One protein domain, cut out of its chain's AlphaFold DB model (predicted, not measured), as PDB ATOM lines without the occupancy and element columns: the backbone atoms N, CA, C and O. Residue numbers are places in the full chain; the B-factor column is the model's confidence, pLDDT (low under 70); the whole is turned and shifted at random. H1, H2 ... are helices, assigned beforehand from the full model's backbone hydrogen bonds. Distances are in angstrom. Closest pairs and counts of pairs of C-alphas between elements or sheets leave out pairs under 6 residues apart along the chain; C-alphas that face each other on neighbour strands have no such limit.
ATOM      1  N   ILE A  10      -7.128 -46.631  10.424       90.94
ATOM      2  CA  ILE A  10      -7.379 -48.068  10.216       90.94
ATOM      3  C   ILE A  10      -7.558 -48.801  11.554       90.94
ATOM      4  O   ILE A  10      -8.458 -49.627  11.690       90.94
ATOM      5  N   GLU A  11      -6.735 -48.493  12.558       93.38
ATOM      6  CA  GLU A  11      -6.863 -49.064  13.904       93.38
ATOM      7  C   GLU A  11      -8.186 -48.646  14.559       93.38
ATOM      8  O   GLU A  11      -8.840 -49.477  15.187       93.38
ATOM      9  N   ALA A  12      -8.619 -47.399  14.354       92.19
ATOM     10  CA  ALA A  12      -9.896 -46.895  14.849       92.19
ATOM     11  C   ALA A  12     -11.088 -47.621  14.202       92.19
ATOM     12  O   ALA A  12     -11.978 -48.079  14.915       92.19
ATOM     13  N   ILE A  13     -11.086 -47.801  12.875       93.38
ATOM     14  CA  ILE A  13     -12.137 -48.559  12.171       93.38
ATOM     15  C   ILE A  13     -12.173 -50.012  12.664       93.38
ATOM     16  O   ILE A  13     -13.240 -50.519  13.002       93.38
ATOM     17  N   ASN A  14     -11.016 -50.667  12.786       93.81
ATOM     18  CA  ASN A  14     -10.939 -52.041  13.287       93.81
ATOM     19  C   ASN A  14     -11.424 -52.168  14.740       93.81
ATOM     20  O   ASN A  14     -12.055 -53.164  15.093       93.81
ATOM     21  N   ALA A  15     -11.154 -51.175  15.592       94.00
ATOM     22  CA  ALA A  15     -11.671 -51.143  16.957       94.00
ATOM     23  C   ALA A  15     -13.201 -50.997  16.988       94.00
ATOM     24  O   ALA A  15     -13.858 -51.689  17.762       94.00
ATOM     25  N   LEU A  16     -13.772 -50.157  16.118       92.81
ATOM     26  CA  LEU A  16     -15.222 -50.003  15.997       92.81
ATOM     27  C   LEU A  16     -15.897 -51.290  15.501       92.81
ATOM     28  O   LEU A  16     -16.921 -51.677  16.056       92.81
ATOM     29  N   LEU A  17     -15.301 -51.990  14.528       93.31
ATOM     30  CA  LEU A  17     -15.815 -53.277  14.039       93.31
ATOM     31  C   LEU A  17     -15.857 -54.340  15.146       93.31
ATOM     32  O   LEU A  17     -16.827 -55.081  15.256       93.31
ATOM     33  N   ARG A  18     -14.853 -54.375  16.033       94.19
ATOM     34  CA  ARG A  18     -14.848 -55.280  17.200       94.19
ATOM     35  C   ARG A  18     -15.949 -54.972  18.215       94.19
ATOM     36  O   ARG A  18     -16.317 -55.847  18.989       94.19
ATOM     37  N   LEU A  19     -16.447 -53.738  18.234       93.62
ATOM     38  CA  LEU A  19     -17.492 -53.274  19.146       93.62
ATOM     39  C   LEU A  19     -18.876 -53.219  18.482       93.62
ATOM     40  O   LEU A  19     -19.830 -52.788  19.131       93.62
ATOM     41  N   GLN A  20     -19.024 -53.645  17.222       92.56
ATOM     42  CA  GLN A  20     -20.242 -53.425  16.430       92.56
ATOM     43  C   GLN A  20     -21.526 -53.915  17.121       92.56
ATOM     44  O   GLN A  20     -22.523 -53.194  17.146       92.56
ATOM     45  N   GLU A  21     -21.477 -55.084  17.767       90.12
ATOM     46  CA  GLU A  21     -22.623 -55.683  18.467       90.12
ATOM     47  C   GLU A  21     -22.991 -54.909  19.739       90.12
ATOM     48  O   GLU A  21     -24.158 -54.827  20.111       90.12
ATOM     49  N   THR A  22     -22.002 -54.286  20.387       94.38
ATOM     50  CA  THR A  22     -22.213 -53.483  21.601       94.38
ATOM     51  C   THR A  22     -22.719 -52.074  21.305       94.38
ATOM     52  O   THR A  22     -23.453 -51.506  22.109       94.38
ATOM     53  N   LEU A  23     -22.335 -51.501  20.160       90.81
ATOM     54  CA  LEU A  23     -22.700 -50.136  19.777       90.81
ATOM     55  C   LEU A  23     -24.102 -50.044  19.160       90.81
ATOM     56  O   LEU A  23     -24.665 -48.953  19.114       90.81
ATOM     57  N   GLY A  24     -24.665 -51.158  18.677       91.12
ATOM     58  CA  GLY A  24     -26.011 -51.191  18.093       91.12
ATOM     59  C   GLY A  24     -26.166 -50.333  16.830       91.12
ATOM     60  O   GLY A  24     -27.259 -49.841  16.549       91.12
ATOM     61  N   VAL A  25     -25.077 -50.109  16.085       92.81
ATOM     62  CA  VAL A  25     -25.083 -49.317  14.843       92.81
ATOM     63  C   VAL A  25     -25.774 -50.108  13.735       92.81
ATOM     64  O   VAL A  25     -25.462 -51.278  13.515       92.81
ATOM     65  N   ALA A  26     -26.706 -49.472  13.025       93.94
ATOM     66  CA  ALA A  26     -27.444 -50.123  11.953       93.94
ATOM     67  C   ALA A  26     -26.560 -50.374  10.720       93.94
ATOM     68  O   ALA A  26     -25.708 -49.557  10.372       93.94
ATOM     69  N   GLU A  27     -26.842 -51.450   9.983       91.25
ATOM     70  CA  GLU A  27     -26.086 -51.832   8.777       91.25
ATOM     71  C   GLU A  27     -26.036 -50.721   7.718       91.25
ATOM     72  O   GLU A  27     -25.019 -50.490   7.067       91.25
ATOM     73  N   LYS A  28     -27.117 -49.944   7.595       92.88
ATOM     74  CA  LYS A  28     -27.174 -48.788   6.689       92.88
ATOM     75  C   LYS A  28     -26.111 -47.725   7.004       92.88
ATOM     76  O   LYS A  28     -25.635 -47.059   6.086       92.88
ATOM     77  N   ASP A  29     -25.745 -47.561   8.275       93.44
ATOM     78  CA  ASP A  29     -24.785 -46.551   8.720       93.44
ATOM     79  C   ASP A  29     -23.350 -47.046   8.484       93.44
ATOM     80  O   ASP A  29     -22.498 -46.276   8.035       93.44
ATOM     81  N   TRP A  30     -23.106 -48.352   8.653       93.19
ATOM     82  CA  TRP A  30     -21.867 -49.005   8.215       93.19
ATOM     83  C   TRP A  30     -21.674 -48.908   6.700       93.19
ATOM     84  O   TRP A  30     -20.609 -48.496   6.234       93.19
ATOM     85  N   ALA A  31     -22.725 -49.180   5.926       92.44
ATOM     86  CA  ALA A  31     -22.711 -49.033   4.475       92.44
ATOM     87  C   ALA A  31     -22.453 -47.575   4.047       92.44
ATOM     88  O   ALA A  31     -21.684 -47.320   3.113       92.44
ATOM     89  N   ALA A  32     -23.037 -46.596   4.746       93.50
ATOM     90  CA  ALA A  32     -22.773 -45.179   4.499       93.50
ATOM     91  C   ALA A  32     -21.311 -44.804   4.800       93.50
ATOM     92  O   ALA A  32     -20.683 -44.094   4.006       93.50
ATOM     93  N   ALA A  33     -20.741 -45.311   5.897       94.50
ATOM     94  CA  ALA A  33     -19.338 -45.108   6.248       94.50
ATOM     95  C   ALA A  33     -18.392 -45.720   5.199       94.50
ATOM     96  O   ALA A  33     -17.489 -45.034   4.711       94.50
ATOM     97  N   ALA A  34     -18.644 -46.962   4.775       94.06
ATOM     98  CA  ALA A  34     -17.906 -47.613   3.694       94.06
ATOM     99  C   ALA A  34     -18.001 -46.811   2.384       94.06
ATOM    100  O   ALA A  34     -16.991 -46.549   1.724       94.06
ATOM    101  N   GLY A  35     -19.199 -46.322   2.048       94.12
ATOM    102  CA  GLY A  35     -19.423 -45.447   0.901       94.12
ATOM    103  C   GLY A  35     -18.597 -44.159   0.958       94.12
ATOM    104  O   GLY A  35     -18.019 -43.748  -0.049       94.12
ATOM    105  N   MET A  36     -18.463 -43.547   2.135       95.00
ATOM    106  CA  MET A  36     -17.628 -42.357   2.325       95.00
ATOM    107  C   MET A  36     -16.140 -42.655   2.133       95.00
ATOM    108  O   MET A  36     -15.447 -41.870   1.481       95.00
ATOM    109  N   ILE A  37     -15.654 -43.795   2.630       94.56
ATOM    110  CA  ILE A  37     -14.273 -44.244   2.403       94.56
ATOM    111  C   ILE A  37     -14.030 -44.428   0.902       94.56
ATOM    112  O   ILE A  37     -13.085 -43.857   0.355       94.56
ATOM    113  N   VAL A  38     -14.925 -45.129   0.201       95.56
ATOM    114  CA  VAL A  38     -14.815 -45.330  -1.251       95.56
ATOM    115  C   VAL A  38     -14.885 -44.013  -2.013       95.56
ATOM    116  O   VAL A  38     -14.085 -43.787  -2.917       95.56
ATOM    117  N   LYS A  39     -15.757 -43.080  -1.627       95.31
ATOM    118  CA  LYS A  39     -15.794 -41.746  -2.232       95.31
ATOM    119  C   LYS A  39     -14.462 -41.014  -2.076       95.31
ATOM    120  O   LYS A  39     -13.997 -40.382  -3.023       95.31
ATOM    121  N   LYS A  40     -13.822 -41.105  -0.908       95.31
ATOM    122  CA  LYS A  40     -12.482 -40.536  -0.700       95.31
ATOM    123  C   LYS A  40     -11.430 -41.246  -1.549       95.31
ATOM    124  O   LYS A  40     -10.601 -40.556  -2.136       95.31
ATOM    125  N   LEU A  41     -11.503 -42.569  -1.696       94.06
ATOM    126  CA  LEU A  41     -10.628 -43.322  -2.600       94.06
ATOM    127  C   LEU A  41     -10.796 -42.865  -4.053       94.06
ATOM    128  O   LEU A  41      -9.801 -42.537  -4.693       94.06
ATOM    129  N   LEU A  42     -12.033 -42.730  -4.540       94.38
ATOM    130  CA  LEU A  42     -12.336 -42.231  -5.886       94.38
ATOM    131  C   LEU A  42     -11.758 -40.833  -6.133       94.38
ATOM    132  O   LEU A  42     -11.359 -40.523  -7.252       94.38
ATOM    133  N   LEU A  43     -11.683 -39.977  -5.116       94.19
ATOM    134  CA  LEU A  43     -11.105 -38.635  -5.235       94.19
ATOM    135  C   LEU A  43      -9.582 -38.618  -5.063       94.19
ATOM    136  O   LEU A  43      -8.913 -37.758  -5.637       94.19
ATOM    137  N   SER A  44      -9.027 -39.572  -4.319       93.94
ATOM    138  CA  SER A  44      -7.593 -39.669  -4.057       93.94
ATOM    139  C   SER A  44      -6.795 -39.917  -5.336       93.94
ATOM    140  O   SER A  44      -7.249 -40.612  -6.248       93.94
ATOM    141  N   ALA A  45      -5.608 -39.320  -5.435       74.25
ATOM    142  CA  ALA A  45      -4.679 -39.562  -6.531       74.25
ATOM    143  C   ALA A  45      -3.926 -40.883  -6.299       74.25
ATOM    144  O   ALA A  45      -3.498 -41.155  -5.184       74.25
ATOM    145  N   GLY A  46      -3.761 -41.694  -7.349       83.44
ATOM    146  CA  GLY A  46      -3.021 -42.965  -7.280       83.44
ATOM    147  C   GLY A  46      -3.878 -44.231  -7.325       83.44
ATOM    148  O   GLY A  46      -3.332 -45.321  -7.212       83.44
ATOM    149  N   GLN A  47      -5.193 -44.114  -7.517       87.94
ATOM    150  CA  GLN A  47      -6.028 -45.287  -7.772       87.94
ATOM    151  C   GLN A  47      -5.757 -45.864  -9.160       87.94
ATOM    152  O   GLN A  47      -5.668 -45.113 -10.137       87.94
ATOM    153  N   THR A  48      -5.671 -47.187  -9.236       90.88
ATOM    154  CA  THR A  48      -5.605 -47.933 -10.491       90.88
ATOM    155  C   THR A  48      -6.963 -48.581 -10.777       90.88
ATOM    156  O   THR A  48      -7.813 -48.664  -9.881       90.88
ATOM    157  N   PRO A  49      -7.226 -49.025 -12.019       91.56
ATOM    158  CA  PRO A  49      -8.430 -49.796 -12.316       91.56
ATOM    159  C   PRO A  49      -8.551 -51.040 -11.424       91.56
ATOM    160  O   PRO A  49      -9.641 -51.348 -10.956       91.56
ATOM    161  N   GLU A  50      -7.435 -51.702 -11.112       91.94
ATOM    162  CA  GLU A  50      -7.410 -52.888 -10.252       91.94
ATOM    163  C   GLU A  50      -7.785 -52.560  -8.802       91.94
ATOM    164  O   GLU A  50      -8.620 -53.250  -8.217       91.94
ATOM    165  N   SER A  51      -7.235 -51.484  -8.222       92.12
ATOM    166  CA  SER A  51      -7.552 -51.100  -6.837       92.12
ATOM    167  C   SER A  51      -9.019 -50.700  -6.671       92.12
ATOM    168  O   SER A  51      -9.648 -51.021  -5.662       92.12
ATOM    169  N   LEU A  52      -9.593 -50.033  -7.675       93.62
ATOM    170  CA  LEU A  52     -11.010 -49.678  -7.677       93.62
ATOM    171  C   LEU A  52     -11.916 -50.881  -7.909       93.62
ATOM    172  O   LEU A  52     -12.997 -50.921  -7.329       93.62
ATOM    173  N   ALA A  53     -11.489 -51.854  -8.710       94.31
ATOM    174  CA  ALA A  53     -12.246 -53.077  -8.916       94.31
ATOM    175  C   ALA A  53     -12.258 -53.947  -7.641       94.31
ATOM    176  O   ALA A  53     -13.306 -54.480  -7.286       94.31
ATOM    177  N   LEU A  54     -11.161 -53.981  -6.871       92.69
ATOM    178  CA  LEU A  54     -11.142 -54.568  -5.519       92.69
ATOM    179  C   LEU A  54     -12.078 -53.827  -4.557       92.69
ATOM    180  O   LEU A  54     -12.860 -54.458  -3.849       92.69
ATOM    181  N   ALA A  55     -12.046 -52.492  -4.553       92.44
ATOM    182  CA  ALA A  55     -12.956 -51.703  -3.724       92.44
ATOM    183  C   ALA A  55     -14.427 -51.956  -4.096       92.44
ATOM    184  O   ALA A  55     -15.269 -52.111  -3.216       92.44
ATOM    185  N   GLN A  56     -14.733 -52.038  -5.392       94.38
ATOM    186  CA  GLN A  56     -16.063 -52.344  -5.917       94.38
ATOM    187  C   GLN A  56     -16.525 -53.758  -5.551       94.38
ATOM    188  O   GLN A  56     -17.691 -53.928  -5.204       94.38
ATOM    189  N   ALA A  57     -15.634 -54.753  -5.590       93.38
ATOM    190  CA  ALA A  57     -15.937 -56.107  -5.134       93.38
ATOM    191  C   ALA A  57     -16.216 -56.148  -3.620       93.38
ATOM    192  O   ALA A  57     -17.146 -56.824  -3.195       93.38
ATOM    193  N   ALA A  58     -15.471 -55.376  -2.820       92.81
ATOM    194  CA  ALA A  58     -15.613 -55.353  -1.364       92.81
ATOM    195  C   ALA A  58     -16.919 -54.704  -0.872       92.81
ATOM    196  O   ALA A  58     -17.537 -55.213   0.055       92.81
ATOM    197  N   ILE A  59     -17.344 -53.578  -1.465       93.81
ATOM    198  CA  ILE A  59     -18.570 -52.870  -1.034       93.81
ATOM    199  C   ILE A  59     -19.815 -53.227  -1.858       93.81
ATOM    200  O   ILE A  59     -20.918 -52.785  -1.539       93.81
ATOM    201  N   GLY A  60     -19.639 -53.972  -2.948       93.81
ATOM    202  CA  GLY A  60     -20.686 -54.291  -3.906       93.81
ATOM    203  C   GLY A  60     -20.892 -53.231  -4.996       93.81
ATOM    204  O   GLY A  60     -20.628 -52.031  -4.847       93.81
ATOM    205  N   GLN A  61     -21.421 -53.699  -6.129       93.56
ATOM    206  CA  GLN A  61     -21.627 -52.912  -7.345       93.56
ATOM    207  C   GLN A  61     -22.511 -51.677  -7.125       93.56
ATOM    208  O   GLN A  61     -22.215 -50.595  -7.644       93.56
ATOM    209  N   ASP A  62     -23.606 -51.835  -6.385       94.06
ATOM    210  CA  ASP A  62     -24.631 -50.802  -6.243       94.06
ATOM    211  C   ASP A  62     -24.171 -49.662  -5.341       94.06
ATOM    212  O   ASP A  62     -24.256 -48.495  -5.735       94.06
ATOM    213  N   ALA A  63     -23.584 -49.987  -4.187       93.31
ATOM    214  CA  ALA A  63     -23.006 -48.996  -3.287       93.31
ATOM    215  C   ALA A  63     -21.889 -48.204  -3.986       93.31
ATOM    216  O   ALA A  63     -21.859 -46.972  -3.919       93.31
ATOM    217  N   PHE A  64     -21.027 -48.883  -4.753       95.75
ATOM    218  CA  PHE A  64     -19.992 -48.225  -5.550       95.75
ATOM    219  C   PHE A  64     -20.591 -47.285  -6.604       95.75
ATOM    220  O   PHE A  64     -20.155 -46.141  -6.761       95.75
ATOM    221  N   ASN A  65     -21.639 -47.730  -7.301       94.81
ATOM    222  CA  ASN A  65     -22.324 -46.936  -8.317       94.81
ATOM    223  C   ASN A  65     -22.991 -45.683  -7.748       94.81
ATOM    224  O   ASN A  65     -22.986 -44.648  -8.422       94.81
ATOM    225  N   VAL A  66     -23.546 -45.759  -6.538       95.81
ATOM    226  CA  VAL A  66     -24.076 -44.594  -5.815       95.81
ATOM    227  C   VAL A  66     -22.958 -43.585  -5.564       95.81
ATOM    228  O   VAL A  66     -23.112 -42.407  -5.896       95.81
ATOM    229  N   GLN A  67     -21.799 -44.035  -5.075       95.94
ATOM    230  CA  GLN A  67     -20.671 -43.135  -4.823       95.94
ATOM    231  C   GLN A  67     -20.128 -42.508  -6.105       95.94
ATOM    232  O   GLN A  67     -19.889 -41.300  -6.135       95.94
ATOM    233  N   LEU A  68     -20.024 -43.285  -7.185       94.88
ATOM    234  CA  LEU A  68     -19.576 -42.803  -8.488       94.88
ATOM    235  C   LEU A  68     -20.522 -41.740  -9.074       94.88
ATOM    236  O   LEU A  68     -20.061 -40.746  -9.631       94.88
ATOM    237  N   LYS A  69     -21.842 -41.913  -8.913       95.19
ATOM    238  CA  LYS A  69     -22.858 -40.925  -9.326       95.19
ATOM    239  C   LYS A  69     -22.864 -39.673  -8.443       95.19
ATOM    240  O   LYS A  69     -23.275 -38.616  -8.903       95.19
ATOM    241  N   SER A  70     -22.401 -39.780  -7.196       95.38
ATOM    242  CA  SER A  70     -22.316 -38.649  -6.262       95.38
ATOM    243  C   SER A  70     -21.150 -37.688  -6.543       95.38
ATOM    244  O   SER A  70     -21.008 -36.673  -5.854       95.38
ATOM    245  N   LEU A  71     -20.275 -38.027  -7.498       95.50
ATOM    246  CA  LEU A  71     -19.149 -37.190  -7.900       95.50
ATOM    247  C   LEU A  71     -19.629 -36.001  -8.733       95.50
ATOM    248  O   LEU A  71     -20.513 -36.125  -9.581       95.50
ATOM    249  N   THR A  72     -18.991 -34.845  -8.547       95.94
ATOM    250  CA  THR A  72     -19.234 -33.708  -9.441       95.94
ATOM    251  C   THR A  72     -18.720 -34.020 -10.845       95.94
ATOM    252  O   THR A  72     -17.838 -34.859 -11.036       95.94
ATOM    253  N   HIS A  73     -19.223 -33.301 -11.848       96.31
ATOM    254  CA  HIS A  73     -18.791 -33.484 -13.234       96.31
ATOM    255  C   HIS A  73     -17.264 -33.407 -13.405       96.31
ATOM    256  O   HIS A  73     -16.663 -34.267 -14.049       96.31
ATOM    257  N   HIS A  74     -16.630 -32.414 -12.770       95.31
ATOM    258  CA  HIS A  74     -15.177 -32.257 -12.782       95.31
ATOM    259  C   HIS A  74     -14.467 -33.468 -12.161       95.31
ATOM    260  O   HIS A  74     -13.521 -33.993 -12.743       95.31
ATOM    261  N   GLN A  75     -14.944 -33.947 -11.008       95.56
ATOM    262  CA  GLN A  75     -14.360 -35.098 -10.313       95.56
ATOM    263  C   GLN A  75     -14.484 -36.386 -11.132       95.56
ATOM    264  O   GLN A  75     -13.507 -37.119 -11.261       95.56
ATOM    265  N   ALA A  76     -15.649 -36.640 -11.733       95.12
ATOM    266  CA  ALA A  76     -15.871 -37.813 -12.574       95.12
ATOM    267  C   ALA A  76     -14.962 -37.801 -13.816       95.12
ATOM    268  O   ALA A  76     -14.339 -38.812 -14.140       95.12
ATOM    269  N   ARG A  77     -14.808 -36.640 -14.473       94.94
ATOM    270  CA  ARG A  77     -13.869 -36.468 -15.596       94.94
ATOM    271  C   ARG A  77     -12.423 -36.674 -15.181       94.94
ATOM    272  O   ARG A  77     -11.677 -37.363 -15.871       94.94
ATOM    273  N   GLN A  78     -12.026 -36.088 -14.057       94.56
ATOM    274  CA  GLN A  78     -10.675 -36.231 -13.530       94.56
ATOM    275  C   GLN A  78     -10.377 -37.689 -13.168       94.56
ATOM    276  O   GLN A  78      -9.297 -38.185 -13.471       94.56
ATOM    277  N   LEU A  79     -11.331 -38.405 -12.569       95.25
ATOM    278  CA  LEU A  79     -11.221 -39.839 -12.322       95.25
ATOM    279  C   LEU A  79     -11.021 -40.615 -13.628       95.25
ATOM    280  O   LEU A  79     -10.039 -41.343 -13.731       95.25
ATOM    281  N   ALA A  80     -11.881 -40.404 -14.628       94.25
ATOM    282  CA  ALA A  80     -11.785 -41.098 -15.910       94.25
ATOM    283  C   ALA A  80     -10.423 -40.882 -16.589       94.25
ATOM    284  O   ALA A  80      -9.792 -41.852 -16.991       94.25
ATOM    285  N   ARG A  81      -9.913 -39.641 -16.622       93.50
ATOM    286  CA  ARG A  81      -8.594 -39.329 -17.208       93.50
ATOM    287  C   ARG A  81      -7.405 -39.894 -16.435       93.50
ATOM    288  O   ARG A  81      -6.341 -40.107 -17.012       93.50
ATOM    289  N   ARG A  82      -7.539 -40.061 -15.117       93.56
ATOM    290  CA  ARG A  82      -6.479 -40.664 -14.294       93.56
ATOM    291  C   ARG A  82      -6.377 -42.162 -14.546       93.56
ATOM    292  O   ARG A  82      -5.261 -42.662 -14.621       93.56
ATOM    293  N   LEU A  83      -7.519 -42.835 -14.687       92.88
ATOM    294  CA  LEU A  83      -7.579 -44.268 -14.982       92.88
ATOM    295  C   LEU A  83      -7.209 -44.562 -16.438       92.88
ATOM    296  O   LEU A  83      -6.490 -45.519 -16.699       92.88
ATOM    297  N   ASP A  84      -7.647 -43.714 -17.368       92.56
ATOM    298  CA  ASP A  84      -7.301 -43.807 -18.780       92.56
ATOM    299  C   ASP A  84      -6.909 -42.438 -19.344       92.56
ATOM    300  O   ASP A  84      -7.735 -41.559 -19.587       92.56
ATOM    301  N   LYS A  85      -5.611 -42.269 -19.603       91.25
ATOM    302  CA  LYS A  85      -5.048 -41.030 -20.159       91.25
ATOM    303  C   LYS A  85      -5.443 -40.797 -21.619       91.25
ATOM    304  O   LYS A  85      -5.270 -39.683 -22.107       91.25
ATOM    305  N   ARG A  86      -5.909 -41.831 -22.326       92.62
ATOM    306  CA  ARG A  86      -6.256 -41.779 -23.752       92.62
ATOM    307  C   ARG A  86      -7.739 -41.517 -23.992       92.62
ATOM    308  O   ARG A  86      -8.130 -41.403 -25.150       92.62
ATOM    309  N   VAL A  87      -8.538 -41.389 -22.930       92.81
ATOM    310  CA  VAL A  87      -9.978 -41.169 -23.055       92.81
ATOM    311  C   VAL A  87     -10.269 -39.867 -23.821       92.81
ATOM    312  O   VAL A  87      -9.814 -38.790 -23.407       92.81
ATOM    313  N   PRO A  88     -11.017 -39.930 -24.935       91.25
ATOM    314  CA  PRO A  88     -11.425 -38.738 -25.655       91.25
ATOM    315  C   PRO A  88     -12.361 -37.861 -24.823       91.25
ATOM    316  O   PRO A  88     -13.244 -38.340 -24.110       91.25
ATOM    317  N   ASP A  89     -12.233 -36.545 -24.975       90.12
ATOM    318  CA  ASP A  89     -13.025 -35.563 -24.227       90.12
ATOM    319  C   ASP A  89     -14.539 -35.718 -24.412       90.12
ATOM    320  O   ASP A  89     -15.304 -35.429 -23.489       90.12
ATOM    321  N   PHE A  90     -14.974 -36.192 -25.583       91.56
ATOM    322  CA  PHE A  90     -16.389 -36.392 -25.881       91.56
ATOM    323  C   PHE A  90     -16.994 -37.578 -25.106       91.56
ATOM    324  O   PHE A  90     -18.158 -37.502 -24.711       91.56
ATOM    325  N   GLU A  91     -16.212 -38.623 -24.808       91.50
ATOM    326  CA  GLU A  91     -16.663 -39.803 -24.047       91.50
ATOM    327  C   GLU A  91     -16.878 -39.495 -22.561       91.50
ATOM    328  O   GLU A  91     -17.646 -40.165 -21.875       91.50
ATOM    329  N   VAL A  92     -16.242 -38.435 -22.061       94.00
ATOM    330  CA  VAL A  92     -16.365 -37.956 -20.676       94.00
ATOM    331  C   VAL A  92     -17.052 -36.590 -20.602       94.00
ATOM    332  O   VAL A  92     -16.926 -35.866 -19.615       94.00
ATOM    333  N   SER A  93     -17.793 -36.218 -21.649       91.62
ATOM    334  CA  SER A  93     -18.442 -34.906 -21.788       91.62
ATOM    335  C   SER A  93     -19.492 -34.613 -20.716       91.62
ATOM    336  O   SER A  93     -19.732 -33.452 -20.396       91.62
ATOM    337  N   THR A  94     -20.070 -35.644 -20.096       94.88
ATOM    338  CA  THR A  94     -21.013 -35.529 -18.973       94.88
ATOM    339  C   THR A  94     -20.543 -36.355 -17.776       94.88
ATOM    340  O   THR A  94     -19.716 -37.257 -17.908       94.88
ATOM    341  N   ALA A  95     -21.066 -36.057 -16.580       93.25
ATOM    342  CA  ALA A  95     -20.737 -36.828 -15.376       93.25
ATOM    343  C   ALA A  95     -21.146 -38.305 -15.527       93.25
ATOM    344  O   ALA A  95     -20.374 -39.202 -15.197       93.25
ATOM    345  N   SER A  96     -22.327 -38.550 -16.103       93.06
ATOM    346  CA  SER A  96     -22.848 -39.892 -16.366       93.06
ATOM    347  C   SER A  96     -21.998 -40.664 -17.373       93.06
ATOM    348  O   SER A  96     -21.732 -41.842 -17.148       93.06
ATOM    349  N   ALA A  97     -21.539 -40.011 -18.448       95.25
ATOM    350  CA  ALA A  97     -20.675 -40.639 -19.446       95.25
ATOM    351  C   ALA A  97     -19.296 -40.982 -18.858       95.25
ATOM    352  O   ALA A  97     -18.830 -42.109 -19.002       95.25
ATOM    353  N   ALA A  98     -18.706 -40.073 -18.071       94.56
ATOM    354  CA  ALA A  98     -17.467 -40.351 -17.351       94.56
ATOM    355  C   ALA A  98     -17.618 -41.521 -16.363       94.56
ATOM    356  O   ALA A  98     -16.778 -42.417 -16.330       94.56
ATOM    357  N   ALA A  99     -18.718 -41.570 -15.605       94.38
ATOM    358  CA  ALA A  99     -19.017 -42.693 -14.718       94.38
ATOM    359  C   ALA A  99     -19.212 -44.012 -15.491       94.38
ATOM    360  O   ALA A  99     -18.744 -45.059 -15.049       94.38
ATOM    361  N   ALA A 100     -19.876 -43.983 -16.648       94.88
ATOM    362  CA  ALA A 100     -20.038 -45.157 -17.503       94.88
ATOM    363  C   ALA A 100     -18.692 -45.653 -18.058       94.88
ATOM    364  O   ALA A 100     -18.440 -46.856 -18.036       94.88
ATOM    365  N   HIS A 101     -17.808 -44.741 -18.474       95.06
ATOM    366  CA  HIS A 101     -16.454 -45.079 -18.910       95.06
ATOM    367  C   HIS A 101     -15.663 -45.765 -17.790       95.06
ATOM    368  O   HIS A 101     -15.082 -46.824 -18.004       95.06
ATOM    369  N   VAL A 102     -15.708 -45.220 -16.569       94.19
ATOM    370  CA  VAL A 102     -15.074 -45.847 -15.399       94.19
ATOM    371  C   VAL A 102     -15.621 -47.259 -15.172       94.19
ATOM    372  O   VAL A 102     -14.832 -48.184 -15.050       94.19
ATOM    373  N   ARG A 103     -16.944 -47.472 -15.204       94.75
ATOM    374  CA  ARG A 103     -17.523 -48.826 -15.070       94.75
ATOM    375  C   ARG A 103     -17.033 -49.784 -16.151       94.75
ATOM    376  O   ARG A 103     -16.741 -50.933 -15.846       94.75
ATOM    377  N   LYS A 104     -16.935 -49.317 -17.398       94.25
ATOM    378  CA  LYS A 104     -16.430 -50.119 -18.519       94.25
ATOM    379  C   LYS A 104     -14.979 -50.547 -18.290       94.25
ATOM    380  O   LYS A 104     -14.652 -51.698 -18.560       94.25
ATOM    381  N   LEU A 105     -14.136 -49.653 -17.769       93.12
ATOM    382  CA  LEU A 105     -12.756 -49.987 -17.405       93.12
ATOM    383  C   LEU A 105     -12.713 -51.049 -16.306       93.12
ATOM    384  O   LEU A 105     -11.979 -52.018 -16.441       93.12
ATOM    385  N   LEU A 106     -13.521 -50.899 -15.253       92.81
ATOM    386  CA  LEU A 106     -13.537 -51.838 -14.126       92.81
ATOM    387  C   LEU A 106     -14.077 -53.216 -14.526       92.81
ATOM    388  O   LEU A 106     -13.529 -54.223 -14.103       92.81
ATOM    389  N   ALA A 107     -15.082 -53.277 -15.401       90.56
ATOM    390  CA  ALA A 107     -15.594 -54.539 -15.939       90.56
ATOM    391  C   ALA A 107     -14.576 -55.279 -16.828       90.56
ATOM    392  O   ALA A 107     -14.672 -56.492 -16.994       90.56
ATOM    393  N   ALA A 108     -13.609 -54.561 -17.409       88.81
ATOM    394  CA  ALA A 108     -12.518 -55.161 -18.171       88.81
ATOM    395  C   ALA A 108     -11.388 -55.700 -17.273       88.81
ATOM    396  O   ALA A 108     -10.552 -56.471 -17.748       88.81
ATOM    397  N   VAL A 109     -11.351 -55.318 -15.992       87.75
ATOM    398  CA  VAL A 109     -10.384 -55.855 -15.032       87.75
ATOM    399  C   VAL A 109     -10.841 -57.245 -14.607       87.75
ATOM    400  O   VAL A 109     -11.845 -57.404 -13.915       87.75
TER     401      VAL A 109
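What this domain is: This is residues 10 to 109 of the 198 residues of an uncharacterized protein of Hyphomonas sp. 32-62-5 (UniProt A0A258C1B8). A body of five helices makes most of this elongated domain: H4 and H5 sit between H3 and H7, and H6 runs beside H7. The long helix H3 reaches from this body toward one end, where H1 and the short H2 lie off the body and touch no helix; the link from H6 to H7 lies at the other end. The printed part has 100 residues, with seven named helices, H1 to H7 in chain order, and no named strand: all helix. It is only just compact, close to loose, with a radius of gyration of the C-alphas of 15.1 A, and spans 51 by 20 by 20 A.

Where its parts are: H1, residues 10 to 18, begins at C-alpha 10 (-7.379, -48.068, 10.216). H2 is residues 20 to 23. H3, residues 27 to 43, is 24.4 A long. H4 is residues 49 to 59, 15.5 A; H5 is residues 61 to 69; H6 is residues 73 to 83, 15.7 A. H7, residues 95 to 108, is 20.3 A long and ends at C-alpha 108 (-12.518, -55.161, -18.171).

How they stand to each other: H1 and H2 meet only through their link, and H2 and H3 are apart. H3 and H4 form a helical hairpin at a shallow tilt of 9 degrees, with closest C-alphas Val 38 and Ala 55, 7.1 A. H3 touches H5 at a steep tilt of 53 degrees, with closest C-alphas Lys 39 and Gln 67, 5.7 A. H3 and H7 are apart. H7 touches H6 the same way at a shallow tilt of 24 degrees, with closest C-alphas His 73 and Ala 95, 4.4 A. With residues 105 to 107 alone, H7 touches H4, about perpendicular at 85 degrees; the closest C-alphas are Ala 53 and Leu 106, 5.5 A. Every O i to N i+4 pair is within hydrogen-bond range in H1, H3, H4, H5, H6 and H7; H2 is too short for one.

The domain as a whole: The C-alphas farthest apart, of Thr 22 and Phe 90, are 50.8 A apart. The printed part has no cut. The link from H6 to H7, 11 residues, is long. Mean pLDDT of the printed part is 93.1, and no printed residue is under 70.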